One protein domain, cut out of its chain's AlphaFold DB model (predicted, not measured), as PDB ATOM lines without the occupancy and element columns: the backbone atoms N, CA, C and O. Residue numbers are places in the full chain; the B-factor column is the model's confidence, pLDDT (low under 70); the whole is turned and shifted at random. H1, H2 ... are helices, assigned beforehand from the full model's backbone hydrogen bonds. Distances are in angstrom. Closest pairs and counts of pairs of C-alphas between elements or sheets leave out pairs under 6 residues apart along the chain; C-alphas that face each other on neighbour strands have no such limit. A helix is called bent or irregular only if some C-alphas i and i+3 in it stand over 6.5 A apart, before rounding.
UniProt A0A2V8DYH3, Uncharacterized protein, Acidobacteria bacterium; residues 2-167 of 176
ATOM      1  N   ALA A   2     527.597 301.616 510.066       68.31
ATOM      2  CA  ALA A   2     527.631 300.535 511.066       68.31
ATOM      3  C   ALA A   2     528.684 300.633 512.206       68.31
ATOM      4  O   ALA A   2     528.327 300.303 513.336       68.31
ATOM      5  N   PRO A   3     529.940 301.097 512.001       81.75
ATOM      6  CA  PRO A   3     530.931 301.072 513.082       81.75
ATOM      7  C   PRO A   3     530.650 302.108 514.180       81.75
ATOM      8  O   PRO A   3     530.921 301.845 515.342       81.75
ATOM      9  N   ALA A   4     530.056 303.259 513.845       83.06
ATOM     10  CA  ALA A   4     529.759 304.308 514.823       83.06
ATOM     11  C   ALA A   4     528.725 303.854 515.871       83.06
ATOM     12  O   ALA A   4     528.882 304.137 517.054       83.06
ATOM     13  N   LEU A   5     527.715 303.080 515.454       87.25
ATOM     14  CA  LEU A   5     526.722 302.481 516.352       87.25
ATOM     15  C   LEU A   5     527.350 301.477 517.331       87.25
ATOM     16  O   LEU A   5     526.981 301.464 518.502       87.25
ATOM     17  N   ALA A   6     528.327 300.683 516.879       89.81
ATOM     18  CA  ALA A   6     529.030 299.730 517.738       89.81
ATOM     19  C   ALA A   6     529.868 300.431 518.823       89.81
ATOM     20  O   ALA A   6     529.814 300.035 519.985       89.81
ATOM     21  N   TRP A   7     530.586 301.505 518.474       93.19
ATOM     22  CA  TRP A   7     531.360 302.289 519.447       93.19
ATOM     23  C   TRP A   7     530.473 303.010 520.463       93.19
ATOM     24  O   TRP A   7     530.792 303.020 521.650       93.19
ATOM     25  N   VAL A   8     529.339 303.562 520.023       93.56
ATOM     26  CA  VAL A   8     528.355 304.176 520.928       93.56
ATOM     27  C   VAL A   8     527.762 303.124 521.869       93.56
ATOM     28  O   VAL A   8     527.689 303.359 523.072       93.56
ATOM     29  N   GLY A   9     527.412 301.941 521.352       92.50
ATOM     30  CA  GLY A   9     526.932 300.826 522.172       92.50
ATOM     31  C   GLY A   9     527.957 300.376 523.217       92.50
ATOM     32  O   GLY A   9     527.607 300.203 524.383       92.50
ATOM     33  N   LEU A  10     529.231 300.260 522.830       94.69
ATOM     34  CA  LEU A  10     530.323 299.937 523.750       94.69
ATOM     35  C   LEU A  10     530.495 301.014 524.831       94.69
ATOM     36  O   LEU A  10     530.624 300.679 526.004       94.69
ATOM     37  N   ALA A  11     530.471 302.295 524.458       94.62
ATOM     38  CA  ALA A  11     530.617 303.399 525.405       94.62
ATOM     39  C   ALA A  11     529.482 303.419 526.441       94.62
ATOM     40  O   ALA A  11     529.741 303.583 527.632       94.62
ATOM     41  N   VAL A  12     528.240 303.183 526.005       95.50
ATOM     42  CA  VAL A  12     527.081 303.057 526.902       95.50
ATOM     43  C   VAL A  12     527.252 301.855 527.831       95.50
ATOM     44  O   VAL A  12     527.089 301.999 529.039       95.50
ATOM     45  N   LEU A  13     527.652 300.694 527.305       94.44
ATOM     46  CA  LEU A  13     527.890 299.502 528.123       94.44
ATOM     47  C   LEU A  13     528.950 299.757 529.206       94.44
ATOM     48  O   LEU A  13     528.714 299.464 530.377       94.44
ATOM     49  N   VAL A  14     530.092 300.339 528.832       95.38
ATOM     50  CA  VAL A  14     531.171 300.684 529.770       95.38
ATOM     51  C   VAL A  14     530.682 301.680 530.821       95.38
ATOM     52  O   VAL A  14     530.993 301.517 531.999       95.38
ATOM     53  N   TYR A  15     529.882 302.671 530.426       94.81
ATOM     54  CA  TYR A  15     529.308 303.644 531.352       94.81
ATOM     55  C   TYR A  15     528.368 302.995 532.382       94.81
ATOM     56  O   TYR A  15     528.496 303.264 533.577       94.81
ATOM     57  N   LEU A  16     527.479 302.088 531.955       92.81
ATOM     58  CA  LEU A  16     526.594 301.357 532.873       92.81
ATOM     59  C   LEU A  16     527.392 300.476 533.842       92.81
ATOM     60  O   LEU A  16     527.108 300.459 535.041       92.81
ATOM     61  N   VAL A  17     528.413 299.770 533.344       92.00
ATOM     62  CA  VAL A  17     529.301 298.958 534.191       92.00
ATOM     63  C   VAL A  17     530.032 299.842 535.201       92.00
ATOM     64  O   VAL A  17     530.086 299.504 536.383       92.00
ATOM     65  N   PHE A  18     530.545 300.996 534.773       91.81
ATOM     66  CA  PHE A  18     531.223 301.937 535.661       91.81
ATOM     67  C   PHE A  18     530.305 302.426 536.786       91.81
ATOM     68  O   PHE A  18     530.732 302.472 537.938       91.81
ATOM     69  N   GLN A  19     529.036 302.714 536.491       89.31
ATOM     70  CA  GLN A  19     528.068 303.143 537.500       89.31
ATOM     71  C   GLN A  19     527.808 302.060 538.564       89.31
ATOM     72  O   GLN A  19     527.617 302.378 539.737       89.31
ATOM     73  N   ILE A  20     527.840 300.783 538.169       85.88
ATOM     74  CA  ILE A  20     527.720 299.651 539.097       85.88
ATOM     75  C   ILE A  20     528.998 299.494 539.929       85.88
ATOM     76  O   ILE A  20     528.907 299.223 541.121       85.88
ATOM     77  N   VAL A  21     530.181 299.677 539.331       86.38
ATOM     78  CA  VAL A  21     531.486 299.495 539.997       86.38
ATOM     79  C   VAL A  21     531.845 300.662 540.928       86.38
ATOM     80  O   VAL A  21     532.514 300.455 541.940       86.38
ATOM     81  N   GLN A  22     531.380 301.879 540.639       86.81
ATOM     82  CA  GLN A  22     531.659 303.090 541.418       86.81
ATOM     83  C   GLN A  22     531.507 302.928 542.953       86.81
ATOM     84  O   GLN A  22     532.453 303.285 543.661       86.81
ATOM     85  N   PRO A  23     530.391 302.404 543.507       80.88
ATOM     86  CA  PRO A  23     530.248 302.235 544.959       80.88
ATOM     87  C   PRO A  23     531.293 301.279 545.556       80.88
ATOM     88  O   PRO A  23     531.826 301.542 546.634       80.88
ATOM     89  N   PHE A  24     531.680 300.227 544.825       81.19
ATOM     90  CA  PHE A  24     532.694 299.276 545.284       81.19
ATOM     91  C   PHE A  24     534.062 299.935 545.446       81.19
ATOM     92  O   PHE A  24     534.764 299.641 546.411       81.19
ATOM     93  N   LEU A  25     534.440 300.846 544.541       84.88
ATOM     94  CA  LEU A  25     535.715 301.567 544.621       84.88
ATOM     95  C   LEU A  25     535.808 302.436 545.878       84.88
ATOM     96  O   LEU A  25     536.864 302.490 546.504       84.88
ATOM     97  N   ASN A  26     534.705 303.077 546.273       85.31
ATOM     98  CA  ASN A  26     534.651 303.855 547.509       85.31
ATOM     99  C   ASN A  26     534.846 302.947 548.735       85.31
ATOM    100  O   ASN A  26     535.708 303.220 549.569       85.31
ATOM    101  N   ALA A  27     534.117 301.827 548.803       81.06
ATOM    102  CA  ALA A  27     534.255 300.843 549.879       81.06
ATOM    103  C   ALA A  27     535.677 300.247 549.959       81.06
ATOM    104  O   ALA A  27     536.262 300.158 551.037       81.06
ATOM    105  N   LEU A  28     536.280 299.900 548.816       83.31
ATOM    106  CA  LEU A  28     537.673 299.439 548.718       83.31
ATOM    107  C   LEU A  28     538.676 300.508 549.180       83.31
ATOM    108  O   LEU A  28     539.645 300.185 549.870       83.31
ATOM    109  N   GLY A  29     538.432 301.776 548.843       85.69
ATOM    110  CA  GLY A  29     539.231 302.906 549.312       85.69
ATOM    111  C   GLY A  29     539.227 303.005 550.837       85.69
ATOM    112  O   GLY A  29     540.293 302.988 551.456       85.69
ATOM    113  N   TRP A  30     538.048 303.003 551.460       82.94
ATOM    114  CA  TRP A  30     537.929 303.008 552.923       82.94
ATOM    115  C   TRP A  30     538.523 301.758 553.571       82.94
ATOM    116  O   TRP A  30     539.189 301.864 554.603       82.94
ATOM    117  N   ALA A  31     538.363 300.593 552.941       81.38
ATOM    118  CA  ALA A  31     538.960 299.351 553.416       81.38
ATOM    119  C   ALA A  31     540.485 299.467 553.480       81.38
ATOM    120  O   ALA A  31     541.086 299.114 554.491       81.38
ATOM    121  N   SER A  32     541.110 300.040 552.447       82.00
ATOM    122  CA  SER A  32     542.560 300.246 552.424       82.00
ATOM    123  C   SER A  32     543.045 301.141 553.575       82.00
ATOM    124  O   SER A  32     544.031 300.808 554.234       82.00
ATOM    125  N   VAL A  33     542.315 302.219 553.892       84.75
ATOM    126  CA  VAL A  33     542.633 303.122 555.012       84.75
ATOM    127  C   VAL A  33     542.565 302.376 556.345       84.75
ATOM    128  O   VAL A  33     543.503 302.443 557.142       84.75
ATOM    129  N   ILE A  34     541.489 301.619 556.576       77.12
ATOM    130  CA  ILE A  34     541.309 300.834 557.805       77.12
ATOM    131  C   ILE A  34     542.391 299.756 557.915       77.12
ATOM    132  O   ILE A  34     543.001 299.615 558.976       77.12
ATOM    133  N   THR A  35     542.677 299.033 556.827       77.38
ATOM    134  CA  THR A  35     543.752 298.034 556.761       77.38
ATOM    135  C   THR A  35     545.087 298.636 557.185       77.38
ATOM    136  O   THR A  35     545.764 298.042 558.021       77.38
ATOM    137  N   VAL A  36     545.467 299.805 556.658       79.50
ATOM    138  CA  VAL A  36     546.742 300.462 557.000       79.50
ATOM    139  C   VAL A  36     546.805 300.814 558.488       79.50
ATOM    140  O   VAL A  36     547.825 300.566 559.132       79.50
ATOM    141  N   ILE A  37     545.709 301.323 559.057       77.06
ATOM    142  CA  ILE A  37     545.626 301.663 560.487       77.06
ATOM    143  C   ILE A  37     545.713 300.405 561.368       77.06
ATOM    144  O   ILE A  37     546.377 300.418 562.408       77.06
ATOM    145  N   PHE A  38     545.073 299.305 560.959       70.00
ATOM    146  CA  PHE A  38     545.010 298.060 561.734       70.00
ATOM    147  C   PHE A  38     546.177 297.098 561.495       70.00
ATOM    148  O   PHE A  38     546.397 296.195 562.307       70.00
ATOM    149  N   TYR A  39     546.969 297.301 560.444       70.00
ATOM    150  CA  TYR A  39     548.142 296.491 560.127       70.00
ATOM    151  C   TYR A  39     549.109 296.265 561.311       70.00
ATOM    152  O   TYR A  39     549.472 295.110 561.555       70.00
ATOM    153  N   PRO A  40     549.508 297.274 562.121       68.12
ATOM    154  CA  PRO A  40     550.403 297.047 563.263       68.12
ATOM    155  C   PRO A  40     549.784 296.168 564.361       68.12
ATOM    156  O   PRO A  40     550.501 295.424 565.035       68.12
ATOM    157  N   VAL A  41     548.461 296.230 564.549       68.62
ATOM    158  CA  VAL A  41     547.736 295.365 565.493       68.62
ATOM    159  C   VAL A  41     547.678 293.941 564.945       68.62
ATOM    160  O   VAL A  41     547.988 292.991 565.667       68.62
ATOM    161  N   HIS A  42     547.374 293.801 563.654       65.94
ATOM    162  CA  HIS A  42     547.331 292.519 562.961       65.94
ATOM    163  C   HIS A  42     548.683 291.790 563.016       65.94
ATOM    164  O   HIS A  42     548.744 290.639 563.447       65.94
ATOM    165  N   ALA A  43     549.784 292.484 562.709       66.69
ATOM    166  CA  ALA A  43     551.137 291.925 562.746       66.69
ATOM    167  C   ALA A  43     551.566 291.454 564.153       66.69
ATOM    168  O   ALA A  43     552.309 290.478 564.297       66.69
ATOM    169  N   ARG A  44     551.089 292.117 565.220       66.69
ATOM    170  CA  ARG A  44     551.325 291.675 566.609       66.69
ATOM    171  C   ARG A  44     550.538 290.410 566.955       66.69
ATOM    172  O   ARG A  44     551.068 289.555 567.665       66.69
ATOM    173  N   LEU A  45     549.302 290.287 566.469       61.78
ATOM    174  CA  LEU A  45     548.464 289.099 566.674       61.78
ATOM    175  C   LEU A  45     548.952 287.898 565.855       61.78
ATOM    176  O   LEU A  45     548.966 286.777 566.368       61.78
ATOM    177  N   GLU A  46     549.399 288.125 564.620       66.56
ATOM    178  CA  GLU A  46     549.933 287.086 563.734       66.56
ATOM    179  C   GLU A  46     551.131 286.371 564.371       66.56
ATOM    180  O   GLU A  46     551.156 285.140 564.426       66.56
ATOM    181  N   ARG A  47     552.064 287.131 564.969       63.38
ATOM    182  CA  ARG A  47     553.222 286.579 565.699       63.38
ATOM    183  C   ARG A  47     552.845 285.681 566.874       63.38
ATOM    184  O   ARG A  47     553.687 284.907 567.319       63.38
ATOM    185  N   ARG A  48     551.630 285.807 567.413       61.09
ATOM    186  CA  ARG A  48     551.203 285.077 568.608       61.09
ATOM    187  C   ARG A  48     550.340 283.868 568.267       61.09
ATOM    188  O   ARG A  48     550.506 282.830 568.899       61.09
ATOM    189  N   TRP A  49     549.394 284.005 567.336       59.97
ATOM    190  CA  TRP A  49     548.311 283.028 567.126       59.97
ATOM    191  C   TRP A  49     548.245 282.450 565.697       59.97
ATOM    192  O   TRP A  49     547.408 281.584 565.436       59.97
ATOM    193  N   GLY A  50     549.129 282.880 564.787       64.25
ATOM    194  CA  GLY A  50     549.172 282.437 563.389       64.25
ATOM    195  C   GLY A  50     548.203 283.201 562.473       64.25
ATOM    196  O   GLY A  50     547.162 283.695 562.913       64.25
ATOM    197  N   ALA A  51     548.544 283.284 561.182       64.38
ATOM    198  CA  ALA A  51     547.889 284.151 560.192       64.38
ATOM    199  C   ALA A  51     546.363 283.971 560.097       64.38
ATOM    200  O   ALA A  51     545.614 284.946 560.080       64.38
ATOM    201  N   THR A  52     545.864 282.731 560.118       63.56
ATOM    202  CA  THR A  52     544.425 282.454 559.969       63.56
ATOM    203  C   THR A  52     543.607 282.912 561.178       63.56
ATOM    204  O   THR A  52     542.539 283.499 561.014       63.56
ATOM    205  N   ARG A  53     544.102 282.681 562.404       66.25
ATOM    206  CA  ARG A  53     543.401 283.083 563.637       66.25
ATOM    207  C   ARG A  53     543.484 284.591 563.850       66.25
ATOM    208  O   ARG A  53     542.494 285.200 564.248       66.25
ATOM    209  N   ALA A  54     544.626 285.197 563.523       64.50
ATOM    210  CA  ALA A  54     544.791 286.645 563.556       64.50
ATOM    211  C   ALA A  54     543.825 287.344 562.588       64.50
ATOM    212  O   ALA A  54     543.193 288.323 562.977       64.50
ATOM    213  N   ALA A  55     543.641 286.823 561.369       63.28
ATOM    214  CA  ALA A  55     542.730 287.404 560.383       63.28
ATOM    215  C   ALA A  55     541.265 287.365 560.846       63.28
ATOM    216  O   ALA A  55     540.593 288.388 560.801       63.28
ATOM    217  N   VAL A  56     540.792 286.232 561.379       67.56
ATOM    218  CA  VAL A  56     539.415 286.109 561.899       67.56
ATOM    219  C   VAL A  56     539.160 287.073 563.061       67.56
ATOM    220  O   VAL A  56     538.145 287.768 563.066       67.56
ATOM    221  N   VAL A  57     540.089 287.164 564.019       70.56
ATOM    222  CA  VAL A  57     539.962 288.079 565.168       70.56
ATOM    223  C   VAL A  57     539.999 289.542 564.720       70.56
ATOM    224  O   VAL A  57     539.232 290.354 565.229       70.56
ATOM    225  N   SER A  58     540.838 289.875 563.737       65.00
ATOM    226  CA  SER A  58     540.932 291.237 563.188       65.00
ATOM    227  C   SER A  58     539.636 291.651 562.488       65.00
ATOM    228  O   SER A  58     539.179 292.775 562.667       65.00
ATOM    229  N   THR A  59     539.002 290.735 561.755       67.44
ATOM    230  CA  THR A  59     537.717 290.986 561.080       67.44
ATOM    231  C   THR A  59     536.565 291.105 562.050       67.44
ATOM    232  O   THR A  59     535.733 291.990 561.887       67.44
ATOM    233  N   LEU A  60     536.519 290.254 563.077       72.69
ATOM    234  CA  LEU A  60     535.527 290.365 564.147       72.69
ATOM    235  C   LEU A  60     535.675 291.686 564.907       72.69
ATOM    236  O   LEU A  60     534.673 292.341 565.184       72.69
ATOM    237  N   ALA A  61     536.909 292.111 565.192       68.75
ATOM    238  CA  ALA A  61     537.181 293.392 565.838       68.75
ATOM    239  C   ALA A  61     536.779 294.583 564.954       68.75
ATOM    240  O   ALA A  61     536.122 295.503 565.438       68.75
ATOM    241  N   ALA A  62     537.110 294.551 563.659       67.75
ATOM    242  CA  ALA A  62     536.680 295.569 562.705       67.75
ATOM    243  C   ALA A  62     535.147 295.608 562.582       67.75
ATOM    244  O   ALA A  62     534.559 296.687 562.607       67.75
ATOM    245  N   ALA A  63     534.485 294.446 562.519       71.38
ATOM    246  CA  ALA A  63     533.028 294.359 562.456       71.38
ATOM    247  C   ALA A  63     532.385 294.969 563.703       71.38
ATOM    248  O   ALA A  63     531.457 295.764 563.580       71.38
ATOM    249  N   LEU A  64     532.918 294.677 564.896       75.62
ATOM    250  CA  LEU A  64     532.452 295.301 566.133       75.62
ATOM    251  C   LEU A  64     532.628 296.824 566.100       75.62
ATOM    252  O   LEU A  64     531.697 297.547 566.434       75.62
ATOM    253  N   ILE A  65     533.793 297.311 565.666       71.50
ATOM    254  CA  ILE A  65     534.094 298.747 565.590       71.50
ATOM    255  C   ILE A  65     533.132 299.500 564.676       71.50
ATOM    256  O   ILE A  65     532.885 300.672 564.929       71.50
ATOM    257  N   VAL A  66     532.579 298.858 563.646       68.69
ATOM    258  CA  VAL A  66     531.613 299.500 562.746       68.69
ATOM    259  C   VAL A  66     530.167 299.307 563.216       68.69
ATOM    260  O   VAL A  66     529.375 300.247 563.180       68.69
ATOM    261  N   ILE A  67     529.810 298.114 563.698       76.12
ATOM    262  CA  ILE A  67     528.438 297.799 564.126       76.12
ATOM    263  C   ILE A  67     528.081 298.534 565.423       76.12
ATOM    264  O   ILE A  67     526.975 299.054 565.542       76.12
ATOM    265  N   VAL A  68     529.000 298.613 566.389       79.62
ATOM    266  CA  VAL A  68     528.753 299.258 567.690       79.62
ATOM    267  C   VAL A  68     528.348 300.734 567.557       79.62
ATOM    268  O   VAL A  68     527.286 301.079 568.075       79.62
ATOM    269  N   PRO A  69     529.104 301.617 566.870       72.50
ATOM    270  CA  PRO A  69     528.700 303.013 566.723       72.50
ATOM    271  C   PRO A  69     527.402 303.153 565.932       72.50
ATOM    272  O   PRO A  69     526.609 304.032 566.247       72.50
ATOM    273  N   LEU A  70     527.138 302.267 564.967       76.56
ATOM    274  CA  LEU A  70     525.878 302.276 564.229       76.56
ATOM    275  C   LEU A  70     524.687 301.967 565.143       76.56
ATOM    276  O   LEU A  70     523.695 302.688 565.122       76.56
ATOM    277  N   VAL A  71     524.794 300.928 565.973       81.81
ATOM    278  CA  VAL A  71     523.743 300.570 566.933       81.81
ATOM    279  C   VAL A  71     523.550 301.685 567.955       81.81
ATOM    280  O   VAL A  71     522.413 302.078 568.189       81.81
ATOM    281  N   LEU A  72     524.634 302.244 568.505       82.88
ATOM    282  CA  LEU A  72     524.558 303.363 569.447       82.88
ATOM    283  C   LEU A  72     523.841 304.569 568.832       82.88
ATOM    284  O   LEU A  72     522.905 305.091 569.435       82.88
ATOM    285  N   LEU A  73     524.224 304.961 567.613       83.50
ATOM    286  CA  LEU A  73     523.602 306.071 566.896       83.50
ATOM    287  C   LEU A  73     522.106 305.815 566.658       83.50
ATOM    288  O   LEU A  73     521.284 306.686 566.923       83.50
ATOM    289  N   MET A  74     521.746 304.605 566.216       78.62
ATOM    290  CA  MET A  74     520.348 304.224 565.989       78.62
ATOM    291  C   MET A  74     519.544 304.237 567.291       78.62
ATOM    292  O   MET A  74     518.425 304.742 567.312       78.62
ATOM    293  N   THR A  75     520.107 303.730 568.390       83.69
ATOM    294  CA  THR A  75     519.431 303.761 569.693       83.69
ATOM    295  C   THR A  75     519.241 305.184 570.208       83.69
ATOM    296  O   THR A  75     518.147 305.495 570.673       83.69
ATOM    297  N   ALA A  76     520.244 306.055 570.069       86.31
ATOM    298  CA  ALA A  76     520.148 307.457 570.467       86.31
ATOM    299  C   ALA A  76     519.085 308.199 569.642       86.31
ATOM    300  O   ALA A  76     518.224 308.868 570.202       86.31
ATOM    301  N   PHE A  77     519.068 307.998 568.322       84.62
ATOM    302  CA  PHE A  77     518.071 308.606 567.441       84.62
ATOM    303  C   PHE A  77     516.640 308.151 567.766       84.62
ATOM    304  O   PHE A  77     515.715 308.961 567.813       84.62
ATOM    305  N   VAL A  78     516.442 306.852 568.022       83.50
ATOM    306  CA  VAL A  78     515.129 306.322 568.425       83.50
ATOM    307  C   VAL A  78     514.702 306.891 569.778       83.50
ATOM    308  O   VAL A  78     513.533 307.235 569.941       83.50
ATOM    309  N   GLN A  79     515.625 307.019 570.734       85.75
ATOM    310  CA  GLN A  79     515.339 307.635 572.032       85.75
ATOM    311  C   GLN A  79     514.910 309.097 571.877       85.75
ATOM    312  O   GLN A  79     513.859 309.459 572.399       85.75
ATOM    313  N   GLU A  80     515.632 309.899 571.092       81.69
ATOM    314  CA  GLU A  80     515.255 311.290 570.805       81.69
ATOM    315  C   GLU A  80     513.878 311.391 570.132       81.69
ATOM    316  O   GLU A  80     513.060 312.234 570.504       81.69
ATOM    317  N   ALA A  81     513.576 310.505 569.178       81.44
ATOM    318  CA  ALA A  81     512.275 310.479 568.510       81.44
ATOM    319  C   ALA A  81     511.127 310.141 569.481       81.44
ATOM    320  O   ALA A  81     510.061 310.764 569.435       81.44
ATOM    321  N   VAL A  82     511.340 309.173 570.379       81.88
ATOM    322  CA  VAL A  82     510.360 308.794 571.409       81.88
ATOM    323  C   VAL A  82     510.197 309.908 572.447       81.88
ATOM    324  O   VAL A  82     509.071 310.228 572.833       81.88
ATOM    325  N   GLU A  83     511.283 310.546 572.881       84.19
ATOM    326  CA  GLU A  83     511.226 311.697 573.788       84.19
ATOM    327  C   GLU A  83     510.484 312.879 573.160       84.19
ATOM    328  O   GLU A  83     509.619 313.475 573.803       84.19
ATOM    329  N   ALA A  84     510.726 313.180 571.885       77.94
ATOM    330  CA  ALA A  84     509.981 314.208 571.164       77.94
ATOM    331  C   ALA A  84     508.477 313.883 571.100       77.94
ATOM    332  O   ALA A  84     507.647 314.734 571.432       77.94
ATOM    333  N   ALA A  85     508.112 312.646 570.745       72.50
ATOM    334  CA  ALA A  85     506.715 312.213 570.673       72.50
ATOM    335  C   ALA A  85     506.014 312.268 572.041       72.50
ATOM    336  O   ALA A  85     504.892 312.770 572.154       72.50
ATOM    337  N   THR A  86     506.686 311.805 573.097       77.44
ATOM    338  CA  THR A  86     506.146 311.828 574.465       77.44
ATOM    339  C   THR A  86     506.047 313.245 575.024       77.44
ATOM    340  O   THR A  86     505.073 313.552 575.711       77.44
ATOM    341  N   ASN A  87     506.982 314.142 574.698       73.88
ATOM    342  CA  ASN A  87     506.908 315.556 575.069       73.88
ATOM    343  C   ASN A  87     505.739 316.269 574.383       73.88
ATOM    344  O   ASN A  87     505.032 317.036 575.044       73.88
ATOM    345  N   LEU A  88     505.477 315.976 573.103       68.75
ATOM    346  CA  LEU A  88     504.256 316.436 572.437       68.75
ATOM    347  C   LEU A  88     503.019 315.895 573.160       68.75
ATOM    348  O   LEU A  88     502.154 316.674 573.556       68.75
ATOM    349  N   GLN A  89     502.947 314.582 573.393       66.62
ATOM    350  CA  GLN A  89     501.791 313.945 574.031       66.62
ATOM    351  C   GLN A  89     501.509 314.497 575.439       66.62
ATOM    352  O   GLN A  89     500.352 314.756 575.769       66.62
ATOM    353  N   ARG A  90     502.547 314.742 576.249       65.81
ATOM    354  CA  ARG A  90     502.427 315.372 577.577       65.81
ATOM    355  C   ARG A  90     501.962 316.822 577.490       65.81
ATOM    356  O   ARG A  90     501.126 317.246 578.282       65.81
ATOM    357  N   ALA A  91     502.448 317.581 576.509       64.00
ATOM    358  CA  ALA A  91     501.968 318.940 576.282       64.00
ATOM    359  C   ALA A  91     500.460 318.967 575.942       64.00
ATOM    360  O   ALA A  91     499.755 319.880 576.392       64.00
ATOM    361  N   PHE A  92     499.951 317.951 575.230       62.00
ATOM    362  CA  PHE A  92     498.513 317.757 575.000       62.00
ATOM    363  C   PHE A  92     497.769 317.317 576.270       62.00
ATOM    364  O   PHE A  92     496.728 317.901 576.578       62.00
ATOM    365  N   SER A  93     498.289 316.341 577.029       60.66
ATOM    366  CA  SER A  93     497.589 315.780 578.200       60.66
ATOM    367  C   SER A  93     497.517 316.728 579.394       60.66
ATOM    368  O   SER A  93     496.489 316.782 580.061       60.66
ATOM    369  N   ASP A  94     498.566 317.516 579.643       61.78
ATOM    370  CA  ASP A  94     498.605 318.486 580.750       61.78
ATOM    371  C   ASP A  94     497.710 319.710 580.491       61.78
ATOM    372  O   ASP A  94     497.685 320.661 581.274       61.78
ATOM    373  N   GLY A  95     497.010 319.754 579.351       56.88
ATOM    374  CA  GLY A  95     496.182 320.888 578.963       56.88
ATOM    375  C   GLY A  95     496.983 322.179 578.780       56.88
ATOM    376  O   GLY A  95     496.381 323.241 578.649       56.88
ATOM    377  N   ARG A  96     498.325 322.122 578.742       59.34
ATOM    378  CA  ARG A  96     499.204 323.272 578.476       59.34
ATOM    379  C   ARG A  96     498.954 323.830 577.088       59.34
ATOM    380  O   ARG A  96     498.909 325.044 576.947       59.34
ATOM    381  N   ILE A  97     498.701 322.973 576.101       57.34
ATOM    382  CA  ILE A  97     498.302 323.410 574.756       57.34
ATOM    383  C   ILE A  97     496.889 324.012 574.777       57.34
ATOM    384  O   ILE A  97     496.659 325.008 574.109       57.34
ATOM    385  N   ALA A  98     495.969 323.520 575.616       55.81
ATOM    386  CA  ALA A  98     494.642 324.124 575.798       55.81
ATOM    387  C   ALA A  98     494.678 325.446 576.600       55.81
ATOM    388  O   ALA A  98     493.857 326.340 576.402       55.81
ATOM    389  N   ALA A  99     495.619 325.606 577.532       59.91
ATOM    390  CA  ALA A  99     495.880 326.858 578.238       59.91
ATOM    391  C   ALA A  99     496.561 327.878 577.317       59.91
ATOM    392  O   ALA A  99     496.192 329.050 577.348       59.91
ATOM    393  N   LEU A 100     497.483 327.419 576.466       62.06
ATOM    394  CA  LEU A 100     498.118 328.213 575.420       62.06
ATOM    395  C   LEU A 100     497.089 328.634 574.365       62.06
ATOM    396  O   LEU A 100     497.027 329.813 574.063       62.06
ATOM    397  N   ASP A 101     496.209 327.737 573.906       60.69
ATOM    398  CA  ASP A 101     495.096 328.042 572.991       60.69
ATOM    399  C   ASP A 101     494.127 329.071 573.599       60.69
ATOM    400  O   ASP A 101     493.768 330.053 572.954       60.69
ATOM    401  N   ARG A 102     493.771 328.934 574.886       61.28
ATOM    402  CA  ARG A 102     492.923 329.917 575.591       61.28
ATOM    403  C   ARG A 102     493.608 331.270 575.797       61.28
ATOM    404  O   ARG A 102     492.952 332.305 575.669       61.28
ATOM    405  N   ALA A 103     494.901 331.287 576.126       64.50
ATOM    406  CA  ALA A 103     495.684 332.515 576.267       64.50
ATOM    407  C   ALA A 103     495.886 333.209 574.910       64.50
ATOM    408  O   ALA A 103     495.742 334.426 574.812       64.50
ATOM    409  N   TRP A 104     496.126 332.425 573.857       58.91
ATOM    410  CA  TRP A 104     496.274 332.879 572.478       58.91
ATOM    411  C   TRP A 104     494.963 333.461 571.941       58.91
ATOM    412  O   TRP A 104     494.963 334.580 571.439       58.91
ATOM    413  N   LYS A 105     493.818 332.794 572.162       60.88
ATOM    414  CA  LYS A 105     492.476 333.314 571.826       60.88
ATOM    415  C   LYS A 105     492.125 334.603 572.580       60.88
ATOM    416  O   LYS A 105     491.539 335.506 571.991       60.88
ATOM    417  N   ARG A 106     492.513 334.735 573.858       62.53
ATOM    418  CA  ARG A 106     492.351 335.991 574.623       62.53
ATOM    419  C   ARG A 106     493.211 337.130 574.077       62.53
ATOM    420  O   ARG A 106     492.737 338.261 574.026       62.53
ATOM    421  N   LEU A 107     494.440 336.836 573.658       63.25
ATOM    422  CA  LEU A 107     495.350 337.816 573.063       63.25
ATOM    423  C   LEU A 107     494.903 338.234 571.650       63.25
ATOM    424  O   LEU A 107     494.961 339.409 571.305       63.25
ATOM    425  N   LEU A 108     494.382 337.291 570.858       59.91
ATOM    426  CA  LEU A 108     493.801 337.530 569.530       59.91
ATOM    427  C   LEU A 108     492.458 338.272 569.586       59.91
ATOM    428  O   LEU A 108     492.151 339.026 568.670       59.91
ATOM    429  N   GLY A 109     491.687 338.134 570.669       56.62
ATOM    430  CA  GLY A 109     490.461 338.909 570.896       56.62
ATOM    431  C   GLY A 109     490.690 340.421 571.050       56.62
ATOM    432  O   GLY A 109     489.764 341.200 570.842       56.62
ATOM    433  N   LEU A 110     491.921 340.848 571.353       61.22
ATOM    434  CA  LEU A 110     492.331 342.260 571.394       61.22
ATOM    435  C   LEU A 110     492.703 342.818 570.005       61.22
ATOM    436  O   LEU A 110     492.880 344.026 569.856       61.22
ATOM    437  N   LEU A 111     492.799 341.962 568.982       54.28
ATOM    438  CA  LEU A 111     493.128 342.315 567.601       54.28
ATOM    439  C   LEU A 111     491.943 341.942 566.686       54.28
ATOM    440  O   LEU A 111     491.841 340.797 566.245       54.28
ATOM    441  N   PRO A 112     491.065 342.897 566.316       52.50
ATOM    442  CA  PRO A 112     489.825 342.639 565.564       52.50
ATOM    443  C   PRO A 112     489.995 342.034 564.157       52.50
ATOM    444  O   PRO A 112     489.009 341.820 563.462       52.50
ATOM    445  N   ARG A 113     491.228 341.779 563.702       50.06
ATOM    446  CA  ARG A 113     491.557 341.308 562.345       50.06
ATOM    447  C   ARG A 113     491.992 339.844 562.251       50.06
ATOM    448  O   ARG A 113     492.275 339.394 561.148       50.06
ATOM    449  N   ALA A 114     492.045 339.098 563.354       49.44
ATOM    450  CA  ALA A 114     492.650 337.762 563.364       49.44
ATOM    451  C   ALA A 114     491.705 336.645 563.854       49.44
ATOM    452  O   ALA A 114     492.140 335.669 564.457       49.44
ATOM    453  N   GLN A 115     490.406 336.760 563.568       47.22
ATOM    454  CA  GLN A 115     489.361 335.819 564.007       47.22
ATOM    455  C   GLN A 115     489.360 334.455 563.272       47.22
ATOM    456  O   GLN A 115     488.364 333.747 563.323       47.22
ATOM    457  N   GLY A 116     490.438 334.073 562.577       50.72
ATOM    458  CA  GLY A 116     490.432 332.914 561.670       50.72
ATOM    459  C   GLY A 116     491.535 331.874 561.866       50.72
ATOM    460  O   GLY A 116     491.595 330.935 561.083       50.72
ATOM    461  N   ILE A 117     492.428 332.019 562.852       52.28
ATOM    462  CA  ILE A 117     493.531 331.061 563.041       52.28
ATOM    463  C   ILE A 117     493.168 330.088 564.164       52.28
ATOM    464  O   ILE A 117     493.474 330.312 565.336       52.28
ATOM    465  N   GLU A 118     492.489 329.002 563.798       56.47
ATOM    466  CA  GLU A 118     492.306 327.841 564.669       56.47
ATOM    467  C   GLU A 118     493.654 327.148 564.878       56.47
ATOM    468  O   GLU A 118     494.228 326.578 563.951       56.47
ATOM    469  N   VAL A 119     494.160 327.171 566.112       56.06
ATOM    470  CA  VAL A 119     495.402 326.483 566.509       56.06
ATOM    471  C   VAL A 119     495.337 324.990 566.165       56.06
ATOM    472  O   VAL A 119     496.346 324.393 565.796       56.06
ATOM    473  N   GLU A 120     494.137 324.409 566.186       53.69
ATOM    474  CA  GLU A 120     493.875 323.033 565.768       53.69
ATOM    475  C   GLU A 120     494.231 322.799 564.290       53.69
ATOM    476  O   GLU A 120     494.901 321.822 563.964       53.69
ATOM    477  N   THR A 121     493.911 323.740 563.397       57.62
ATOM    478  CA  THR A 121     494.270 323.651 561.969       57.62
ATOM    479  C   THR A 121     495.763 323.858 561.720       57.62
ATOM    480  O   THR A 121     496.335 323.156 560.893       57.62
ATOM    481  N   MET A 122     496.431 324.734 562.482       56.22
ATOM    482  CA  MET A 122     497.886 324.930 562.387       56.22
ATOM    483  C   MET A 122     498.666 323.697 562.840       56.22
ATOM    484  O   MET A 122     499.624 323.303 562.181       56.22
ATOM    485  N   VAL A 123     498.254 323.072 563.945       63.28
ATOM    486  CA  VAL A 123     498.876 321.835 564.434       63.28
ATOM    487  C   VAL A 123     498.620 320.694 563.454       63.28
ATOM    488  O   VAL A 123     499.549 319.964 563.118       63.28
ATOM    489  N   THR A 124     497.390 320.560 562.952       61.56
ATOM    490  CA  THR A 124     497.044 319.493 562.005       61.56
ATOM    491  C   THR A 124     497.787 319.662 560.680       61.56
ATOM    492  O   THR A 124     498.316 318.686 560.157       61.56
ATOM    493  N   GLU A 125     497.917 320.888 560.169       65.50
ATOM    494  CA  GLU A 125     498.654 321.166 558.934       65.50
ATOM    495  C   GLU A 125     500.169 321.010 559.122       65.50
ATOM    496  O   GLU A 125     500.827 320.429 558.263       65.50
ATOM    497  N   ALA A 126     500.725 321.411 560.272       64.00
ATOM    498  CA  ALA A 126     502.133 321.172 560.599       64.00
ATOM    499  C   ALA A 126     502.446 319.672 560.717       64.00
ATOM    500  O   ALA A 126     503.446 319.199 560.171       64.00
ATOM    501  N   VAL A 127     501.576 318.897 561.373       70.31
ATOM    502  CA  VAL A 127     501.694 317.432 561.451       70.31
ATOM    503  C   VAL A 127     501.562 316.815 560.063       70.31
ATOM    504  O   VAL A 127     502.340 315.928 559.724       70.31
ATOM    505  N   ARG A 128     500.638 317.300 559.228       67.50
ATOM    506  CA  ARG A 128     500.419 316.779 557.874       67.50
ATOM    507  C   ARG A 128     501.584 317.100 556.939       67.50
ATOM    508  O   ARG A 128     502.046 316.198 556.247       67.50
ATOM    509  N   GLN A 129     502.122 318.320 556.963       73.00
ATOM    510  CA  GLN A 129     503.329 318.689 556.212       73.00
ATOM    511  C   GLN A 129     504.543 317.879 556.659       73.00
ATOM    512  O   GLN A 129     505.281 317.367 555.818       73.00
ATOM    513  N   THR A 130     504.724 317.705 557.969       68.69
ATOM    514  CA  THR A 130     505.838 316.916 558.508       68.69
ATOM    515  C   THR A 130     505.681 315.437 558.153       68.69
ATOM    516  O   THR A 130     506.638 314.807 557.710       68.69
ATOM    517  N   ALA A 131     504.468 314.886 558.249       70.12
ATOM    518  CA  ALA A 131     504.172 313.508 557.866       70.12
ATOM    519  C   ALA A 131     504.387 313.270 556.366       70.12
ATOM    520  O   ALA A 131     504.966 312.253 555.998       70.12
ATOM    521  N   VAL A 132     503.984 314.206 555.500       68.00
ATOM    522  CA  VAL A 132     504.217 314.119 554.048       68.00
ATOM    523  C   VAL A 132     505.704 314.241 553.719       68.00
ATOM    524  O   VAL A 132     506.194 313.496 552.874       68.00
ATOM    525  N   PHE A 133     506.448 315.110 554.407       72.81
ATOM    526  CA  PHE A 133     507.892 315.254 554.208       72.81
ATOM    527  C   PHE A 133     508.665 313.999 554.646       72.81
ATOM    528  O   PHE A 133     509.509 313.499 553.903       72.81
ATOM    529  N   ILE A 134     508.327 313.436 555.812       72.44
ATOM    530  CA  ILE A 134     508.906 312.178 556.305       72.44
ATOM    531  C   ILE A 134     508.513 311.013 555.392       72.44
ATOM    532  O   ILE A 134     509.370 310.211 555.021       72.44
ATOM    533  N   ALA A 135     507.246 310.928 554.976       71.06
ATOM    534  CA  ALA A 135     506.784 309.895 554.052       71.06
ATOM    535  C   ALA A 135     507.492 309.989 552.690       71.06
ATOM    536  O   ALA A 135     507.863 308.960 552.129       71.06
ATOM    537  N   ALA A 136     507.752 311.201 552.191       74.75
ATOM    538  CA  ALA A 136     508.492 311.428 550.950       74.75
ATOM    539  C   ALA A 136     509.992 311.102 551.076       74.75
ATOM    540  O   ALA A 136     510.592 310.622 550.115       74.75
ATOM    541  N   GLN A 137     510.606 311.313 552.249       74.06
ATOM    542  CA  GLN A 137     511.994 310.909 552.506       74.06
ATOM    543  C   GLN A 137     512.152 309.422 552.842       74.06
ATOM    544  O   GLN A 137     513.248 308.889 552.654       74.06
ATOM    545  N   SER A 138     511.094 308.740 553.286       78.25
ATOM    546  CA  SER A 138     511.135 307.342 553.732       78.25
ATOM    547  C   SER A 138     511.828 306.392 552.735       78.25
ATOM    548  O   SER A 138     512.731 305.662 553.155       78.25
ATOM    549  N   PRO A 139     511.554 306.450 551.411       80.31
ATOM    550  CA  PRO A 139     512.258 305.615 550.436       80.31
ATOM    551  C   PRO A 139     513.753 305.945 550.327       80.31
ATOM    552  O   PRO A 139     514.583 305.046 550.194       80.31
ATOM    553  N   SER A 140     514.111 307.232 550.387       77.19
ATOM    554  CA  SER A 140     515.506 307.682 550.295       77.19
ATOM    555  C   SER A 140     516.313 307.304 551.534       77.19
ATOM    556  O   SER A 140     517.460 306.880 551.406       77.19
ATOM    557  N   PHE A 141     515.691 307.366 552.713       79.00
ATOM    558  CA  PHE A 141     516.287 306.941 553.971       79.00
ATOM    559  C   PHE A 141     516.582 305.441 553.934       79.00
ATOM    560  O   PHE A 141     517.722 305.034 554.138       79.00
ATOM    561  N   LEU A 142     515.593 304.628 553.542       81.44
ATOM    562  CA  LEU A 142     515.762 303.180 553.411       81.44
ATOM    563  C   LEU A 142     516.846 302.816 552.388       81.44
ATOM    564  O   LEU A 142     517.694 301.966 552.663       81.44
ATOM    565  N   ARG A 143     516.857 303.488 551.228       84.38
ATOM    566  CA  ARG A 143     517.877 303.286 550.188       84.38
ATOM    567  C   ARG A 143     519.275 303.655 550.684       84.38
ATOM    568  O   ARG A 143     520.202 302.886 550.449       84.38
ATOM    569  N   ASN A 144     519.437 304.794 551.354       82.81
ATOM    570  CA  ASN A 144     520.733 305.231 551.873       82.81
ATOM    571  C   ASN A 144     521.227 304.332 553.007       82.81
ATOM    572  O   ASN A 144     522.402 303.982 553.020       82.81
ATOM    573  N   THR A 145     520.351 303.913 553.922       83.38
ATOM    574  CA  THR A 145     520.708 302.959 554.980       83.38
ATOM    575  C   THR A 145     521.122 301.613 554.394       83.38
ATOM    576  O   THR A 145     522.142 301.064 554.804       83.38
ATOM    577  N   ALA A 146     520.381 301.093 553.410       82.06
ATOM    578  CA  ALA A 146     520.750 299.855 552.730       82.06
ATOM    579  C   ALA A 146     522.098 299.995 552.009       82.06
ATOM    580  O   ALA A 146     522.969 299.150 552.198       82.06
ATOM    581  N   ALA A 147     522.303 301.072 551.241       84.88
ATOM    582  CA  ALA A 147     523.564 301.340 550.549       84.88
ATOM    583  C   ALA A 147     524.745 301.445 551.528       84.88
ATOM    584  O   ALA A 147     525.756 300.782 551.332       84.88
ATOM    585  N   PHE A 148     524.579 302.186 552.625       83.50
ATOM    586  CA  PHE A 148     525.580 302.287 553.686       83.50
ATOM    587  C   PHE A 148     525.904 300.922 554.305       83.50
ATOM    588  O   PHE A 148     527.069 300.600 554.512       83.50
ATOM    589  N   LEU A 149     524.890 300.092 554.573       82.06
ATOM    590  CA  LEU A 149     525.093 298.752 555.120       82.06
ATOM    591  C   LEU A 149     525.866 297.853 554.143       82.06
ATOM    592  O   LEU A 149     526.790 297.155 554.560       82.06
ATOM    593  N   PHE A 150     525.525 297.890 552.851       83.62
ATOM    594  CA  PHE A 150     526.275 297.186 551.808       83.62
ATOM    595  C   PHE A 150     527.729 297.665 551.739       83.62
ATOM    596  O   PHE A 150     528.637 296.832 551.767       83.62
ATOM    597  N   ASP A 151     527.957 298.982 551.720       84.00
ATOM    598  CA  ASP A 151     529.295 299.578 551.704       84.00
ATOM    599  C   ASP A 151     530.113 299.139 552.923       84.00
ATOM    600  O   ASP A 151     531.273 298.748 552.785       84.00
ATOM    601  N   VAL A 152     529.507 299.126 554.112       79.56
ATOM    602  CA  VAL A 152     530.130 298.643 555.352       79.56
ATOM    603  C   VAL A 152     530.524 297.173 555.243       79.56
ATOM    604  O   VAL A 152     531.662 296.821 555.563       79.56
ATOM    605  N   VAL A 153     529.617 296.309 554.780       79.06
ATOM    606  CA  VAL A 153     529.881 294.870 554.640       79.06
ATOM    607  C   VAL A 153     531.019 294.624 553.652       79.06
ATOM    608  O   VAL A 153     531.935 293.861 553.964       79.06
ATOM    609  N   ILE A 154     531.005 295.298 552.498       82.94
ATOM    610  CA  ILE A 154     532.062 295.192 551.483       82.94
ATOM    611  C   ILE A 154     533.389 295.704 552.044       82.94
ATOM    612  O   ILE A 154     534.402 295.021 551.916       82.94
ATOM    613  N   THR A 155     533.389 296.862 552.708       82.62
ATOM    614  CA  THR A 155     534.583 297.458 553.328       82.62
ATOM    615  C   THR A 155     535.203 296.505 554.348       82.62
ATOM    616  O   THR A 155     536.414 296.279 554.334       82.62
ATOM    617  N   LEU A 156     534.384 295.887 555.202       75.25
ATOM    618  CA  LEU A 156     534.817 294.887 556.180       75.25
ATOM    619  C   LEU A 156     535.400 293.639 555.517       75.25
ATOM    620  O   LEU A 156     536.481 293.186 555.900       75.25
ATOM    621  N   PHE A 157     534.715 293.102 554.504       76.50
ATOM    622  CA  PHE A 157     535.182 291.935 553.755       76.50
ATOM    623  C   PHE A 157     536.498 292.212 553.023       76.50
ATOM    624  O   PHE A 157     537.422 291.402 553.092       76.50
ATOM    625  N   ALA A 158     536.607 293.361 552.358       81.56
ATOM    626  CA  ALA A 158     537.814 293.779 551.660       81.56
ATOM    627  C   ALA A 158     538.972 293.988 552.642       81.56
ATOM    628  O   ALA A 158     540.063 293.480 552.404       81.56
ATOM    629  N   THR A 159     538.727 294.645 553.782       74.62
ATOM    630  CA  THR A 159     539.727 294.840 554.848       74.62
ATOM    631  C   THR A 159     540.241 293.497 555.371       74.62
ATOM    632  O   THR A 159     541.450 293.315 555.524       74.62
ATOM    633  N   PHE A 160     539.342 292.535 555.612       72.00
ATOM    634  CA  PHE A 160     539.709 291.172 556.010       72.00
ATOM    635  C   PHE A 160     540.598 290.496 554.977       72.00
ATOM    636  O   PHE A 160     541.624 289.926 555.343       72.00
ATOM    637  N   PHE A 161     540.197 290.538 553.706       69.94
ATOM    638  CA  PHE A 161     540.923 289.869 552.634       69.94
ATOM    639  C   PHE A 161     542.299 290.511 552.420       69.94
ATOM    640  O   PHE A 161     543.293 289.795 552.352       69.94
ATOM    641  N   LEU A 162     542.383 291.848 552.449       71.00
ATOM    642  CA  LEU A 162     543.650 292.583 552.391       71.00
ATOM    643  C   LEU A 162     544.586 292.229 553.554       71.00
ATOM    644  O   LEU A 162     545.780 292.031 553.340       71.00
ATOM    645  N   LEU A 163     544.070 292.155 554.786       68.19
ATOM    646  CA  LEU A 163     544.882 291.788 555.951       68.19
ATOM    647  C   LEU A 163     545.319 290.320 555.884       68.19
ATOM    648  O   LEU A 163     546.489 290.022 556.114       68.19
ATOM    649  N   ARG A 164     544.409 289.415 555.508       67.62
ATOM    650  CA  ARG A 164     544.677 287.978 555.360       67.62
ATOM    651  C   ARG A 164     545.745 287.690 554.303       67.62
ATOM    652  O   ARG A 164     546.655 286.907 554.574       67.62
ATOM    653  N   ASP A 165     545.649 288.317 553.133       64.56
ATOM    654  CA  ASP A 165     546.562 288.074 552.008       64.56
ATOM    655  C   ASP A 165     547.837 288.928 552.067       64.56
ATOM    656  O   ASP A 165     548.743 288.758 551.247       64.56
ATOM    657  N   SER A 166     547.987 289.775 553.092       62.59
ATOM    658  CA  SER A 166     549.211 290.555 553.315       62.59
ATOM    659  C   SER A 166     550.474 289.686 553.468       62.59
ATOM    660  O   SER A 166     551.577 290.136 553.155       62.59
ATOM    661  N   HIS A 167     550.333 288.417 553.873       56.91
ATOM    662  CA  HIS A 167     551.447 287.462 553.974       56.91
ATOM    663  C   HIS A 167     551.864 286.855 552.627       56.91
ATOM    664  O   HIS A 167     553.009 286.425 552.498       56.91
TER     665      HIS A 167
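Overview. This is residues 2 to 167 of the 176 residues of an uncharacterized protein of Acidobacteria bacterium (UniProt A0A2V8DYH3). The longest helix, H1, sticks out with residues 2 to 22 as an arm from one end of a long, open frame whose two sides are helices H2 and H4. H1, H2 and H4 pack together at that end; the sides then run separately to short helix H3 at the far end. The printed part has 166 residues with four named helices, H1 to H4 in chain order, and no named strand: all helix. It is extended and flat, with a radius of gyration of the C-alphas of 27.8 A and spans of 82 by 63 by 18 A.

Along the chain. H1, residues 2 to 49, was assigned as one helix by its hydrogen bonds but is bent: C-alphas 37 and 40 are 7.2 A apart. Arm H1a, residues 2 to 37, begins at (527.631, 300.535, 511.066) and is 52.6 A long; it is irregular, with C-alphas 20 and 23 6.9 A apart. Arm H1b is residues 40 to 49. H2, residues 51 to 93, is 62.1 A long; H3 is residues 96 to 108. H4, residues 119 to 165, also assigned as one helix by its hydrogen bonds, is bent, with C-alphas 136 and 139 6.9 A apart; its arms are H4a, residues 119 to 136, and H4b, residues 139 to 165, which is 38.6 A long and ends at C-alpha 165 at (546.562, 288.074, 552.008).

Arrangement. H1a touches H4b with residues 23 to 35 alone, closest at the C-alphas of Ala 31 and Thr 155, 4.8 A, at a steep tilt of 69 degrees, only just short of perpendicular. H4b touches H2 at a shallow tilt of 20 degrees, opposite ways, closest at the C-alphas of Ala 55 and Arg 164, 5.4 A. H1b touches H2, closest at the C-alphas of Glu 46 and Ala 54, 5.2 A. H2 and H4a are apart. H3 is close to but not clearly touching H4a, closest at the C-alphas of Asp 101 and Val 119, 6.7 A. Every O i to N i+4 pair is within hydrogen-bond range in H3, H4a and H4b; 29 of 32 are in H1a, 5 of 6 in H1b and 37 of 39 in H2.

Size, cuts and confidence. The farthest C-alphas, Arg 47 and Pro 112, are 84.6 A apart. The printed part has no cut and no long link. Mean pLDDT of the printed part is 73.1; 71 residues are under 70, among them 40 to 56 and 88 to 126.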